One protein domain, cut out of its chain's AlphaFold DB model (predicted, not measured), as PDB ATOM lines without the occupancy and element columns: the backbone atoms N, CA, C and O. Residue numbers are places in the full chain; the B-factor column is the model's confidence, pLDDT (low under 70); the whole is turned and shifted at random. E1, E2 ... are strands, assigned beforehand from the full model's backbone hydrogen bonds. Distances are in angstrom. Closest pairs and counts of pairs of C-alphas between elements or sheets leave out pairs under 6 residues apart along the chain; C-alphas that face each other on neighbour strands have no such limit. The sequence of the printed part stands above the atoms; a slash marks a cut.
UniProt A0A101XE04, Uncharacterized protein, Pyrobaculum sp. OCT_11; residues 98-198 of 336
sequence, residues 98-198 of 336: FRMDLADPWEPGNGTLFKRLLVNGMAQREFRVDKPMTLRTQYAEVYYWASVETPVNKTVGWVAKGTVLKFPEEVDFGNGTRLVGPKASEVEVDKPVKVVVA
ATOM      1  N   PHE A  98     128.045 -12.191 176.404       95.88
ATOM      2  CA  PHE A  98     128.126 -13.217 177.432       95.88
ATOM      3  C   PHE A  98     127.688 -14.562 176.852       95.88
ATOM      4  O   PHE A  98     126.592 -14.674 176.297       95.88
ATOM      5  N   ARG A  99     128.535 -15.585 177.001       94.56
ATOM      6  CA  ARG A  99     128.248 -16.959 176.578       94.56
ATOM      7  C   ARG A  99     127.939 -17.827 177.788       94.56
ATOM      8  O   ARG A  99     128.675 -17.815 178.768       94.56
ATOM      9  N   MET A 100     126.848 -18.577 177.699       92.69
ATOM     10  CA  MET A 100     126.425 -19.517 178.727       92.69
ATOM     11  C   MET A 100     127.334 -20.749 178.715       92.69
ATOM     12  O   MET A 100     127.283 -21.532 177.771       92.69
ATOM     13  N   ASP A 101     128.114 -20.923 179.781       89.12
ATOM     14  CA  ASP A 101     129.081 -22.018 179.949       89.12
ATOM     15  C   ASP A 101     128.593 -23.093 180.938       89.12
ATOM     16  O   ASP A 101     129.341 -23.661 181.729       89.12
ATOM     17  N   LEU A 102     127.281 -23.338 180.956       91.38
ATOM     18  CA  LEU A 102     126.694 -24.441 181.713       91.38
ATOM     19  C   LEU A 102     126.518 -25.646 180.787       91.38
ATOM     20  O   LEU A 102     126.028 -25.505 179.664       91.38
ATOM     21  N   ALA A 103     126.899 -26.825 181.276       91.81
ATOM     22  CA  ALA A 103     126.792 -28.071 180.526       91.81
ATOM     23  C   ALA A 103     125.330 -28.400 180.176       91.81
ATOM     24  O   ALA A 103     124.435 -28.255 180.997       91.81
ATOM     25  N   ASP A 104     125.073 -28.873 178.961       92.81
ATOM     26  CA  ASP A 104     123.762 -29.387 178.555       92.81
ATOM     27  C   ASP A 104     123.978 -30.496 177.515       92.81
ATOM     28  O   ASP A 104     124.328 -30.188 176.373       92.81
ATOM     29  N   PRO A 105     123.827 -31.783 177.876       94.50
ATOM     30  CA  PRO A 105     123.373 -32.312 179.167       94.50
ATOM     31  C   PRO A 105     124.344 -32.086 180.336       94.50
ATOM     32  O   PRO A 105     125.547 -31.927 180.139       94.50
ATOM     33  N   TRP A 106     123.821 -32.164 181.563       94.12
ATOM     34  CA  TRP A 106     124.619 -32.140 182.790       94.12
ATOM     35  C   TRP A 106     124.361 -33.369 183.671       94.12
ATOM     36  O   TRP A 106     123.225 -33.654 184.061       94.12
ATOM     37  N   GLU A 107     125.441 -34.073 184.016       94.31
ATOM     38  CA  GLU A 107     125.439 -35.252 184.885       94.31
ATOM     39  C   GLU A 107     126.308 -34.996 186.132       94.31
ATOM     40  O   GLU A 107     127.535 -35.026 186.046       94.31
ATOM     41  N   PRO A 108     125.717 -34.765 187.320       91.62
ATOM     42  CA  PRO A 108     126.470 -34.600 188.569       91.62
ATOM     43  C   PRO A 108     127.122 -35.888 189.107       91.62
ATOM     44  O   PRO A 108     127.780 -35.842 190.143       91.62
ATOM     45  N   GLY A 109     126.905 -37.046 188.475       92.50
ATOM     46  CA  GLY A 109     127.462 -38.334 188.915       92.50
ATOM     47  C   GLY A 109     126.672 -39.054 190.017       92.50
ATOM     48  O   GLY A 109     127.080 -40.117 190.470       92.50
ATOM     49  N   ASN A 110     125.513 -38.531 190.430       93.62
ATOM     50  CA  ASN A 110     124.635 -39.163 191.428       93.62
ATOM     51  C   ASN A 110     123.516 -40.031 190.809       93.62
ATOM     52  O   ASN A 110     122.531 -40.334 191.479       93.62
ATOM     53  N   GLY A 111     123.623 -40.380 189.523       95.25
ATOM     54  CA  GLY A 111     122.562 -41.075 188.788       95.25
ATOM     55  C   GLY A 111     121.391 -40.177 188.371       95.25
ATOM     56  O   GLY A 111     120.318 -40.695 188.075       95.25
ATOM     57  N   THR A 112     121.577 -38.855 188.342       96.75
ATOM     58  CA  THR A 112     120.636 -37.882 187.756       96.75
ATOM     59  C   THR A 112     121.242 -37.289 186.489       96.75
ATOM     60  O   THR A 112     122.445 -37.039 186.443       96.75
ATOM     61  N   LEU A 113     120.409 -37.040 185.485       96.94
ATOM     62  CA  LEU A 113     120.775 -36.393 184.233       96.94
ATOM     63  C   LEU A 113     119.806 -35.243 183.976       96.94
ATOM     64  O   LEU A 113     118.593 -35.438 183.887       96.94
ATOM     65  N   PHE A 114     120.356 -34.046 183.839       95.94
ATOM     66  CA  PHE A 114     119.610 -32.851 183.493       95.94
ATOM     67  C   PHE A 114     119.792 -32.536 182.011       95.94
ATOM     68  O   PHE A 114     120.904 -32.603 181.481       95.94
ATOM     69  N   LYS A 115     118.696 -32.189 181.337       95.88
ATOM     70  CA  LYS A 115     118.694 -31.827 179.916       95.88
ATOM     71  C   LYS A 115     117.890 -30.571 179.665       95.88
ATOM     72  O   LYS A 115     117.010 -30.204 180.452       95.88
ATOM     73  N   ARG A 116     118.166 -29.962 178.512       95.56
ATOM     74  CA  ARG A 116     117.414 -28.832 177.974       95.56
ATOM     75  C   ARG A 116     117.510 -27.657 178.936       95.56
ATOM     76  O   ARG A 116     116.532 -27.245 179.563       95.56
ATOM     77  N   LEU A 117     118.726 -27.136 179.057       95.06
ATOM     78  CA  LEU A 117     119.007 -25.942 179.836       95.06
ATOM     79  C   LEU A 117     118.268 -24.754 179.211       95.06
ATOM     80  O   LEU A 117     118.463 -24.409 178.043       95.06
ATOM     81  N   LEU A 118     117.446 -24.098 180.008       95.88
ATOM     82  CA  LEU A 118     116.725 -22.883 179.682       95.88
ATOM     83  C   LEU A 118     117.318 -21.725 180.472       95.88
ATOM     84  O   LEU A 118     117.635 -21.861 181.649       95.88
ATOM     85  N   VAL A 119     117.414 -20.577 179.823       95.31
ATOM     86  CA  VAL A 119     117.856 -19.313 180.399       95.31
ATOM     87  C   VAL A 119     116.703 -18.338 180.241       95.31
ATOM     88  O   VAL A 119     116.258 -18.081 179.123       95.31
ATOM     89  N   ASN A 120     116.160 -17.855 181.357       94.44
ATOM     90  CA  ASN A 120     114.936 -17.054 181.390       94.44
ATOM     91  C   ASN A 120     113.784 -17.703 180.584       94.44
ATOM     92  O   ASN A 120     113.006 -17.018 179.928       94.44
ATOM     93  N   GLY A 121     113.704 -19.041 180.600       93.75
ATOM     94  CA  GLY A 121     112.690 -19.822 179.882       93.75
ATOM     95  C   GLY A 121     113.004 -20.147 178.414       93.75
ATOM     96  O   GLY A 121     112.237 -20.882 177.798       93.75
ATOM     97  N   MET A 122     114.122 -19.675 177.852       94.75
ATOM     98  CA  MET A 122     114.492 -19.906 176.447       94.75
ATOM     99  C   MET A 122     115.777 -20.725 176.295       94.75
ATOM    100  O   MET A 122     116.657 -20.684 177.147       94.75
ATOM    101  N   ALA A 123     115.942 -21.424 175.169       93.88
ATOM    102  CA  ALA A 123     117.165 -22.173 174.841       93.88
ATOM    103  C   ALA A 123     118.316 -21.276 174.320       93.88
ATOM    104  O   ALA A 123     119.178 -21.723 173.567       93.88
ATOM    105  N   GLN A 124     118.323 -19.994 174.693       94.06
ATOM    106  CA  GLN A 124     119.341 -19.031 174.281       94.06
ATOM    107  C   GLN A 124     120.646 -19.254 175.060       94.06
ATOM    108  O   GLN A 124     120.631 -19.552 176.258       94.06
ATOM    109  N   ARG A 125     121.785 -19.112 174.374       94.00
ATOM    110  CA  ARG A 125     123.130 -19.328 174.944       94.00
ATOM    111  C   ARG A 125     124.035 -18.105 174.888       94.00
ATOM    112  O   ARG A 125     125.047 -18.082 175.576       94.00
ATOM    113  N   GLU A 126     123.666 -17.093 174.115       95.94
ATOM    114  CA  GLU A 126     124.453 -15.875 173.945       95.94
ATOM    115  C   GLU A 126     123.601 -14.647 174.246       95.94
ATOM    116  O   GLU A 126     122.475 -14.527 173.754       95.94
ATOM    117  N   PHE A 127     124.139 -13.736 175.054       96.25
ATOM    118  CA  PHE A 127     123.448 -12.537 175.520       96.25
ATOM    119  C   PHE A 127     124.321 -11.314 175.281       96.25
ATOM    120  O   PHE A 127     125.463 -11.253 175.732       96.25
ATOM    121  N   ARG A 128     123.776 -10.326 174.571       97.19
ATOM    122  CA  ARG A 128     124.468  -9.063 174.324       97.19
ATOM    123  C   ARG A 128     124.440  -8.187 175.576       97.19
ATOM    124  O   ARG A 128     123.384  -7.983 176.174       97.19
ATOM    125  N   VAL A 129     125.597  -7.669 175.965       97.50
ATOM    126  CA  VAL A 129     125.806  -6.909 177.202       97.50
ATOM    127  C   VAL A 129     125.509  -5.426 176.959       97.50
ATOM    128  O   VAL A 129     126.413  -4.606 176.857       97.50
ATOM    129  N   ASP A 130     124.231  -5.064 176.854       97.12
ATOM    130  CA  ASP A 130     123.815  -3.661 176.640       97.12
ATOM    131  C   ASP A 130     123.295  -2.979 177.920       97.12
ATOM    132  O   ASP A 130     123.055  -1.774 177.949       97.12
ATOM    133  N   LYS A 131     123.079  -3.754 178.988       96.88
ATOM    134  CA  LYS A 131     122.633  -3.280 180.305       96.88
ATOM    135  C   LYS A 131     122.917  -4.334 181.381       96.88
ATOM    136  O   LYS A 131     123.133  -5.499 181.031       96.88
ATOM    137  N   PRO A 132     122.857  -3.974 182.677       97.69
ATOM    138  CA  PRO A 132     122.905  -4.954 183.754       97.69
ATOM    139  C   PRO A 132     121.762  -5.958 183.593       97.69
ATOM    140  O   PRO A 132     120.624  -5.565 183.307       97.69
ATOM    141  N   MET A 133     122.048  -7.248 183.757       96.38
ATOM    142  CA  MET A 133     121.029  -8.287 183.615       96.38
ATOM    143  C   MET A 133     121.252  -9.461 184.558       96.38
ATOM    144  O   MET A 133     122.375  -9.781 184.948       96.38
ATOM    145  N   THR A 134     120.145 -10.129 184.867       96.75
ATOM    146  CA  THR A 134     120.125 -11.389 185.599       96.75
ATOM    147  C   THR A 134     119.620 -12.485 184.672       96.75
ATOM    148  O   THR A 134     118.545 -12.375 184.074       96.75
ATOM    149  N   LEU A 135     120.416 -13.536 184.537       96.44
ATOM    150  CA  LEU A 135     120.140 -14.719 183.742       96.44
ATOM    151  C   LEU A 135     119.808 -15.853 184.704       96.44
ATOM    152  O   LEU A 135     120.685 -16.350 185.403       96.44
ATOM    153  N   ARG A 136     118.537 -16.246 184.756       96.19
ATOM    154  CA  ARG A 136     118.081 -17.365 185.582       96.19
ATOM    155  C   ARG A 136     118.080 -18.629 184.758       96.19
ATOM    156  O   ARG A 136     117.446 -18.655 183.701       96.19
ATOM    157  N   THR A 137     118.760 -19.663 185.224       95.31
ATOM    158  CA  THR A 137     118.851 -20.920 184.490       95.31
ATOM    159  C   THR A 137     118.101 -22.047 185.177       95.31
ATOM    160  O   THR A 137     117.958 -22.092 186.395       95.31
ATOM    161  N   GLN A 138     117.566 -22.955 184.368       94.75
ATOM    162  CA  GLN A 138     116.883 -24.157 184.828       94.75
ATOM    163  C   GLN A 138     116.989 -25.242 183.763       94.75
ATOM    164  O   GLN A 138     117.010 -24.935 182.575       94.75
ATOM    165  N   TYR A 139     116.996 -26.505 184.162       95.06
ATOM    166  CA  TYR A 139     116.876 -27.618 183.223       95.06
ATOM    167  C   TYR A 139     115.415 -28.038 183.139       95.06
ATOM    168  O   TYR A 139     114.774 -28.257 184.167       95.06
ATOM    169  N   ALA A 140     114.879 -28.106 181.923       95.00
ATOM    170  CA  ALA A 140     113.476 -28.449 181.709       95.00
ATOM    171  C   ALA A 140     113.200 -29.947 181.891       95.00
ATOM    172  O   ALA A 140     112.069 -30.330 182.179       95.00
ATOM    173  N   GLU A 141     114.217 -30.789 181.710       96.25
ATOM    174  CA  GLU A 141     114.074 -32.237 181.749       96.25
ATOM    175  C   GLU A 141     115.012 -32.849 182.791       96.25
ATOM    176  O   GLU A 141     116.189 -32.493 182.885       96.25
ATOM    177  N   VAL A 142     114.473 -33.800 183.556       96.69
ATOM    178  CA  VAL A 142     115.197 -34.561 184.575       96.69
ATOM    179  C   VAL A 142     115.012 -36.044 184.288       96.69
ATOM    180  O   VAL A 142     113.885 -36.526 184.167       96.69
ATOM    181  N   TYR A 143     116.124 -36.761 184.203       98.19
ATOM    182  CA  TYR A 143     116.181 -38.203 184.030       98.19
ATOM    183  C   TYR A 143     116.924 -38.821 185.213       98.19
ATOM    184  O   TYR A 143     117.844 -38.220 185.769       98.19
ATOM    185  N   TYR A 144     116.550 -40.041 185.567       98.25
ATOM    186  CA  TYR A 144     117.223 -40.837 186.579       98.25
ATOM    187  C   TYR A 144     117.762 -42.125 185.975       98.25
ATOM    188  O   TYR A 144     117.172 -42.706 185.061       98.25
ATOM    189  N   TRP A 145     118.904 -42.565 186.487       97.88
ATOM    190  CA  TRP A 145     119.494 -43.832 186.104       97.88
ATOM    191  C   TRP A 145     118.659 -44.970 186.684       97.88
ATOM    192  O   TRP A 145     118.472 -45.061 187.901       97.88
ATOM    193  N   ALA A 146     118.164 -45.843 185.816       97.56
ATOM    194  CA  ALA A 146     117.421 -47.028 186.197       97.56
ATOM    195  C   ALA A 146     118.234 -48.275 185.854       97.56
ATOM    196  O   ALA A 146     118.750 -48.415 184.745       97.56
ATOM    197  N   SER A 147     118.329 -49.197 186.807       97.31
ATOM    198  CA  SER A 147     118.860 -50.542 186.608       97.31
ATOM    199  C   SER A 147     117.794 -51.552 186.994       97.31
ATOM    200  O   SER A 147     117.550 -51.770 188.179       97.31
ATOM    201  N   VAL A 148     117.200 -52.197 186.001       96.12
ATOM    202  CA  VAL A 148     116.146 -53.193 186.178       96.12
ATOM    203  C   VAL A 148     116.692 -54.569 185.836       96.12
ATOM    204  O   VAL A 148     117.158 -54.815 184.725       96.12
ATOM    205  N   GLU A 149     116.594 -55.485 186.784       95.12
ATOM    206  CA  GLU A 149     116.959 -56.883 186.619       95.12
ATOM    207  C   GLU A 149     115.702 -57.744 186.715       95.12
ATOM    208  O   GLU A 149     115.024 -57.772 187.740       95.12
ATOM    209  N   THR A 150     115.373 -58.415 185.619       91.56
ATOM    210  CA  THR A 150     114.289 -59.396 185.532       91.56
ATOM    211  C   THR A 150     114.892 -60.799 185.412       91.56
ATOM    212  O   THR A 150     116.068 -60.920 185.064       91.56
ATOM    213  N   PRO A 151     114.112 -61.874 185.612       89.06
ATOM    214  CA  PRO A 151     114.619 -63.243 185.480       89.06
ATOM    215  C   PRO A 151     115.167 -63.597 184.089       89.06
ATOM    216  O   PRO A 151     115.869 -64.593 183.956       89.06
ATOM    217  N   VAL A 152     114.829 -62.814 183.058       86.06
ATOM    218  CA  VAL A 152     115.233 -63.059 181.663       86.06
ATOM    219  C   VAL A 152     116.326 -62.097 181.217       86.06
ATOM    220  O   VAL A 152     117.181 -62.461 180.419       86.06
ATOM    221  N   ASN A 153     116.280 -60.854 181.698       88.50
ATOM    222  CA  ASN A 153     117.109 -59.786 181.166       88.50
ATOM    223  C   ASN A 153     117.416 -58.706 182.196       88.50
ATOM    224  O   ASN A 153     116.601 -58.388 183.068       88.50
ATOM    225  N   LYS A 154     118.570 -58.069 182.010       93.62
ATOM    226  CA  LYS A 154     118.971 -56.862 182.724       93.62
ATOM    227  C   LYS A 154     118.957 -55.679 181.766       93.62
ATOM    228  O   LYS A 154     119.605 -55.713 180.726       93.62
ATOM    229  N   THR A 155     118.239 -54.628 182.135       93.44
ATOM    230  CA  THR A 155     118.147 -53.381 181.370       93.44
ATOM    231  C   THR A 155     118.640 -52.224 182.226       93.44
ATOM    232  O   THR A 155     118.346 -52.142 183.419       93.44
ATOM    233  N   VAL A 156     119.454 -51.357 181.631       96.25
ATOM    234  CA  VAL A 156     120.015 -50.177 182.296       96.25
ATOM    235  C   VAL A 156     119.909 -48.973 181.372       96.25
ATOM    236  O   VAL A 156     120.082 -49.114 180.162       96.25
ATOM    237  N   GLY A 157     119.636 -47.795 181.927       96.56
ATOM    238  CA  GLY A 157     119.618 -46.562 181.147       96.56
ATOM    239  C   GLY A 157     118.970 -45.378 181.854       96.56
ATOM    240  O   GLY A 157     118.467 -45.485 182.972       96.56
ATOM    241  N   TRP A 158     118.987 -44.238 181.166       97.62
ATOM    242  CA  TRP A 158     118.338 -43.007 181.602       97.62
ATOM    243  C   TRP A 158     116.836 -43.060 181.340       97.62
ATOM    244  O   TRP A 158     116.403 -43.255 180.205       97.62
ATOM    245  N   VAL A 159     116.048 -42.837 182.386       97.62
ATOM    246  CA  VAL A 159     114.584 -42.853 182.337       97.62
ATOM    247  C   VAL A 159     114.058 -41.513 182.838       97.62
ATOM    248  O   VAL A 159     114.573 -40.975 183.815       97.62
ATOM    249  N   ALA A 160     113.063 -40.939 182.161       97.69
ATOM    250  CA  ALA A 160     112.510 -39.644 182.550       97.69
ATOM    251  C   ALA A 160     111.872 -39.723 183.944       97.69
ATOM    252  O   ALA A 160     111.211 -40.712 184.278       97.69
ATOM    253  N   LYS A 161     112.042 -38.670 184.747       97.44
ATOM    254  CA  LYS A 161     111.385 -38.548 186.050       97.44
ATOM    255  C   LYS A 161     109.868 -38.725 185.909       97.44
ATOM    256  O   LYS A 161     109.256 -38.114 185.037       97.44
ATOM    257  N   GLY A 162     109.278 -39.533 186.785       95.75
ATOM    258  CA  GLY A 162     107.846 -39.854 186.788       95.75
ATOM    259  C   GLY A 162     107.444 -40.949 185.795       95.75
ATOM    260  O   GLY A 162     106.264 -41.271 185.682       95.75
ATOM    261  N   THR A 163     108.391 -41.547 185.063       97.38
ATOM    262  CA  THR A 163     108.086 -42.725 184.238       97.38
ATOM    263  C   THR A 163     107.729 -43.902 185.140       97.38
ATOM    264  O   THR A 163     108.459 -44.203 186.082       97.38
ATOM    265  N   VAL A 164     106.646 -44.607 184.816       96.75
ATOM    266  CA  VAL A 164     106.247 -45.841 185.500       96.75
ATOM    267  C   VAL A 164     106.751 -47.040 184.705       96.75
ATOM    268  O   VAL A 164     106.302 -47.301 183.586       96.75
ATOM    269  N   LEU A 165     107.700 -47.770 185.281       95.19
ATOM    270  CA  LEU A 165     108.201 -49.030 184.744       95.19
ATOM    271  C   LEU A 165     107.203 -50.129 185.086       95.19
ATOM    272  O   LEU A 165     106.928 -50.340 186.262       95.19
ATOM    273  N   LYS A 166     106.674 -50.824 184.077       94.44
ATOM    274  CA  LYS A 166     105.718 -51.924 184.254       94.44
ATOM    275  C   LYS A 166     106.380 -53.261 183.980       94.44
ATOM    276  O   LYS A 166     107.145 -53.397 183.024       94.44
ATOM    277  N   PHE A 167     106.050 -54.245 184.800       93.19
ATOM    278  CA  PHE A 167     106.554 -55.604 184.694       93.19
ATOM    279  C   PHE A 167     105.409 -56.548 184.325       93.19
ATOM    280  O   PHE A 167     104.279 -56.329 184.760       93.19
ATOM    281  N   PRO A 168     105.666 -57.563 183.487       92.62
ATOM    282  CA  PRO A 168     104.612 -58.468 183.065       92.62
ATOM    283  C   PRO A 168     104.118 -59.310 184.249       92.62
ATOM    284  O   PRO A 168     104.881 -59.662 185.142       92.62
ATOM    285  N   GLU A 169     102.832 -59.656 184.248       94.25
ATOM    286  CA  GLU A 169     102.244 -60.521 185.285       94.25
ATOM    287  C   GLU A 169     102.780 -61.960 185.214       94.25
ATOM    288  O   GLU A 169     102.814 -62.684 186.216       94.25
ATOM    289  N   GLU A 170     103.241 -62.361 184.028       94.25
ATOM    290  CA  GLU A 170     103.828 -63.664 183.766       94.25
ATOM    291  C   GLU A 170     105.025 -63.593 182.812       94.25
ATOM    292  O   GLU A 170     105.104 -62.748 181.922       94.25
ATOM    293  N   VAL A 171     105.968 -64.512 183.008       94.94
ATOM    294  CA  VAL A 171     107.151 -64.692 182.161       94.94
ATOM    295  C   VAL A 171     107.242 -66.160 181.782       94.94
ATOM    296  O   VAL A 171     107.547 -66.990 182.638       94.94
ATOM    297  N   ASP A 172     106.989 -66.473 180.514       94.56
ATOM    298  CA  ASP A 172     107.165 -67.814 179.954       94.56
ATOM    299  C   ASP A 172     108.587 -67.975 179.397       94.56
ATOM    300  O   ASP A 172     109.072 -67.134 178.639       94.56
ATOM    301  N   PHE A 173     109.265 -69.056 179.785       94.75
ATOM    302  CA  PHE A 173     110.607 -69.384 179.304       94.75
ATOM    303  C   PHE A 173     110.603 -70.222 178.015       94.75
ATOM    304  O   PHE A 173     111.672 -70.534 177.492       94.75
ATOM    305  N   GLY A 174     109.436 -70.638 177.512       94.00
ATOM    306  CA  GLY A 174     109.292 -71.444 176.294       94.00
ATOM    307  C   GLY A 174     109.686 -72.918 176.449       94.00
ATOM    308  O   GLY A 174     109.621 -73.681 175.491       94.00
ATOM    309  N   ASN A 175     110.072 -73.347 177.652       94.44
ATOM    310  CA  ASN A 175     110.435 -74.729 177.982       94.44
ATOM    311  C   ASN A 175     109.372 -75.428 178.853       94.44
ATOM    312  O   ASN A 175     109.682 -76.365 179.590       94.44
ATOM    313  N   GLY A 176     108.133 -74.927 178.830       95.56
ATOM    314  CA  GLY A 176     107.060 -75.379 179.717       95.56
ATOM    315  C   GLY A 176     107.207 -74.890 181.160       95.56
ATOM    316  O   GLY A 176     106.509 -75.384 182.035       95.56
ATOM    317  N   THR A 177     108.096 -73.934 181.440       97.06
ATOM    318  CA  THR A 177     108.190 -73.260 182.743       97.06
ATOM    319  C   THR A 177     107.798 -71.801 182.595       97.06
ATOM    320  O   THR A 177     108.262 -71.131 181.675       97.06
ATOM    321  N   ARG A 178     107.025 -71.281 183.550       97.06
ATOM    322  CA  ARG A 178     106.755 -69.845 183.658       97.06
ATOM    323  C   ARG A 178     106.846 -69.341 185.091       97.06
ATOM    324  O   ARG A 178     106.724 -70.112 186.046       97.06
ATOM    325  N   LEU A 179     107.059 -68.043 185.248       96.75
ATOM    326  CA  LEU A 179     106.951 -67.335 186.521       96.75
ATOM    327  C   LEU A 179     105.689 -66.481 186.528       96.75
ATOM    328  O   LEU A 179     105.374 -65.880 185.507       96.75
ATOM    329  N   VAL A 180     104.987 -66.418 187.661       96.12
ATOM    330  CA  VAL A 180     103.744 -65.642 187.807       96.12
ATOM    331  C   VAL A 180     103.711 -64.858 189.117       96.12
ATOM    332  O   VAL A 180     104.306 -65.265 190.125       96.12
ATOM    333  N   GLY A 181     103.010 -63.724 189.094       94.00
ATOM    334  CA  GLY A 181     102.811 -62.862 190.258       94.00
ATOM    335  C   GLY A 181     104.084 -62.101 190.631       94.00
ATOM    336  O   GLY A 181     104.747 -62.478 191.610       94.00
ATOM    337  N   PRO A 182     104.466 -61.068 189.859       94.69
ATOM    338  CA  PRO A 182     105.623 -60.242 190.168       94.69
ATOM    339  C   PRO A 182     105.447 -59.579 191.542       94.69
ATOM    340  O   PRO A 182     104.366 -59.123 191.902       94.69
ATOM    341  N   LYS A 183     106.519 -59.511 192.337       91.56
ATOM    342  CA  LYS A 183     106.498 -58.846 193.656       91.56
ATOM    343  C   LYS A 183     106.319 -57.331 193.550       91.56
ATOM    344  O   LYS A 183     105.859 -56.706 194.498       91.56
ATOM    345  N   ALA A 184     106.709 -56.763 192.416       90.69
ATOM    346  CA  ALA A 184     106.413 -55.398 192.025       90.69
ATOM    347  C   ALA A 184     105.885 -55.458 190.592       90.69
ATOM    348  O   ALA A 184     106.614 -55.900 189.706       90.69
ATOM    349  N   SER A 185     104.630 -55.069 190.380       91.44
ATOM    350  CA  SER A 185     104.020 -54.950 189.048       91.44
ATOM    351  C   SER A 185     104.424 -53.644 188.366       91.44
ATOM    352  O   SER A 185     104.560 -53.592 187.144       91.44
ATOM    353  N   GLU A 186     104.686 -52.604 189.157       94.19
ATOM    354  CA  GLU A 186     105.140 -51.312 188.669       94.19
ATOM    355  C   GLU A 186     106.081 -50.599 189.645       94.19
ATOM    356  O   GLU A 186     106.031 -50.811 190.857       94.19
ATOM    357  N   VAL A 187     106.963 -49.760 189.100       95.00
ATOM    358  CA  VAL A 187     107.851 -48.873 189.859       95.00
ATOM    359  C   VAL A 187     107.895 -47.513 189.171       95.00
ATOM    360  O   VAL A 187     108.316 -47.409 188.019       95.00
ATOM    361  N   GLU A 188     107.488 -46.465 189.883       96.44
ATOM    362  CA  GLU A 188     107.682 -45.084 189.443       96.44
ATOM    363  C   GLU A 188     109.139 -44.652 189.648       96.44
ATOM    364  O   GLU A 188     109.756 -44.920 190.682       96.44
ATOM    365  N   VAL A 189     109.700 -43.975 188.649       97.19
ATOM    366  CA  VAL A 189     111.069 -43.460 188.673       97.19
ATOM    367  C   VAL A 189     111.067 -42.013 189.167       97.19
ATOM    368  O   VAL A 189     111.053 -41.063 188.382       97.19
ATOM    369  N   ASP A 190     111.087 -41.834 190.487       96.62
ATOM    370  CA  ASP A 190     111.169 -40.526 191.159       96.62
ATOM    371  C   ASP A 190     112.605 -40.123 191.549       96.62
ATOM    372  O   ASP A 190     112.865 -38.964 191.881       96.62
ATOM    373  N   LYS A 191     113.532 -41.083 191.490       96.44
ATOM    374  CA  LYS A 191     114.959 -40.979 191.820       96.44
ATOM    375  C   LYS A 191     115.743 -42.094 191.104       96.44
ATOM    376  O   LYS A 191     115.127 -42.921 190.433       96.44
ATOM    377  N   PRO A 192     117.081 -42.167 191.224       97.44
ATOM    378  CA  PRO A 192     117.842 -43.300 190.697       97.44
ATOM    379  C   PRO A 192     117.359 -44.614 191.323       97.44
ATOM    380  O   PRO A 192     117.284 -44.727 192.550       97.44
ATOM    381  N   VAL A 193     117.035 -45.611 190.494       96.00
ATOM    382  CA  VAL A 193     116.441 -46.875 190.957       96.00
ATOM    383  C   VAL A 193     117.266 -48.089 190.550       96.00
ATOM    384  O   VAL A 193     117.750 -48.207 189.424       96.00
ATOM    385  N   LYS A 194     117.369 -49.043 191.477       95.88
ATOM    386  CA  LYS A 194     117.855 -50.398 191.217       95.88
ATOM    387  C   LYS A 194     116.761 -51.380 191.615       95.88
ATOM    388  O   LYS A 194     116.516 -51.577 192.802       95.88
ATOM    389  N   VAL A 195     116.105 -51.968 190.624       94.38
ATOM    390  CA  VAL A 195     114.959 -52.861 190.814       94.38
ATOM    391  C   VAL A 195     115.365 -54.274 190.428       94.38
ATOM    392  O   VAL A 195     115.884 -54.493 189.337       94.38
ATOM    393  N   VAL A 196     115.105 -55.232 191.314       94.88
ATOM    394  CA  VAL A 196     115.200 -56.663 191.012       94.88
ATOM    395  C   VAL A 196     113.788 -57.231 191.062       94.88
ATOM    396  O   VAL A 196     113.169 -57.291 192.125       94.88
ATOM    397  N   VAL A 197     113.265 -57.611 189.903       94.00
ATOM    398  CA  VAL A 197     111.898 -58.101 189.744       94.00
ATOM    399  C   VAL A 197     111.884 -59.597 190.019       94.00
ATOM    400  O   VAL A 197     112.267 -60.414 189.184       94.00
ATOM    401  N   ALA A 198     111.439 -59.958 191.216       93.81
ATOM    402  CA  ALA A 198     111.184 -61.341 191.585       93.81
ATOM    403  C   ALA A 198     109.709 -61.690 191.368       93.81
ATOM    404  O   ALA A 198     108.836 -60.842 191.531       93.81
TER     405      ALA A 198
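What this domain is: This is residues 98 to 198 of the 336 residues of an uncharacterized protein of Pyrobaculum sp. OCT_11 (UniProt A0A101XE04). Two small, loosely built strand lobes sit end to end along one very long strand, E3, whose first half belongs to one lobe and whose last part belongs to the other, making a long thin rod. In the first lobe E1 runs beside E3, with E2 and residues 98 to 99 near the rod's end; in the second, E4 and E9 lie on either side of E3, the small pair E5 and E8 stands over one face of that sheet, and the hairpin of E6 and E7 makes the far end. The printed part has 101 residues, no named helix and nine named strands, E1 to E9, in that order along it: the class is all strand. The sheet of E1, E3, E4 and E9 is branched and mixed; the whole is extended, with a radius of gyration of the C-alphas of 20.4 A and spans of 73 by 20 by 17 A.

How they stand to each other: Residues 98 to 111 hold no named element, but residues 98 to 99 pair antiparallel with residues 126 to 127 of E2, residues 126 to 128, which pairs with no named strand. E1, residues 112 to 119, bends by 60 degrees at residue 116. It is the antiparallel neighbour of E3, residues 133 to 149, at 157 degrees, with N 113 and O 143 2.8 A apart. E3 and E4, residues 154 to 160, form an antiparallel hairpin at 158 degrees, with N 146 and O 157 2.9 A apart. E9, residues 193 to 196, is parallel to E3 at 9 degrees, with N 195 and O 147 2.8 A apart. The pairing is staggered: E1 and E9 lie on one side of E3, beside residues 136 to 144 and 146 to 149, and E4 on the other side. This sheet is twisted. E5, residues 164 to 166, and E8, residues 186 to 188, are antiparallel, with N 165 and O 187 2.8 A apart. E6, residues 170 to 172, and E7, residues 177 to 182, form a hairpin, with N 171 and O 179 2.9 A apart. E3 and E5 are apart, and E8 and E9 only just apart, their closest C-alphas at 8.2 A.

Where its parts are: E1 begins at C-alpha 112, (120.636, -37.882, 187.756), and is 20.2 A long. E3 runs 48.9 A, from C-alpha 133 at (121.029, -8.287, 183.615) to C-alpha 149. E4 is 18.4 A long, E7 15.2 A and E9 9.9 A; E9 ends at C-alpha 196, (115.200, -56.663, 191.012). E2, E5, E6 and E8 have three residues each.

The domain as a whole: The two C-alphas farthest apart, those of Lys 131 and Gly 176, are 73.8 A apart. The printed part has no cut. The link from E1 to E2 is short, the others are tight. The mean pLDDT of the printed part is 95.0, and no printed residue is under 70.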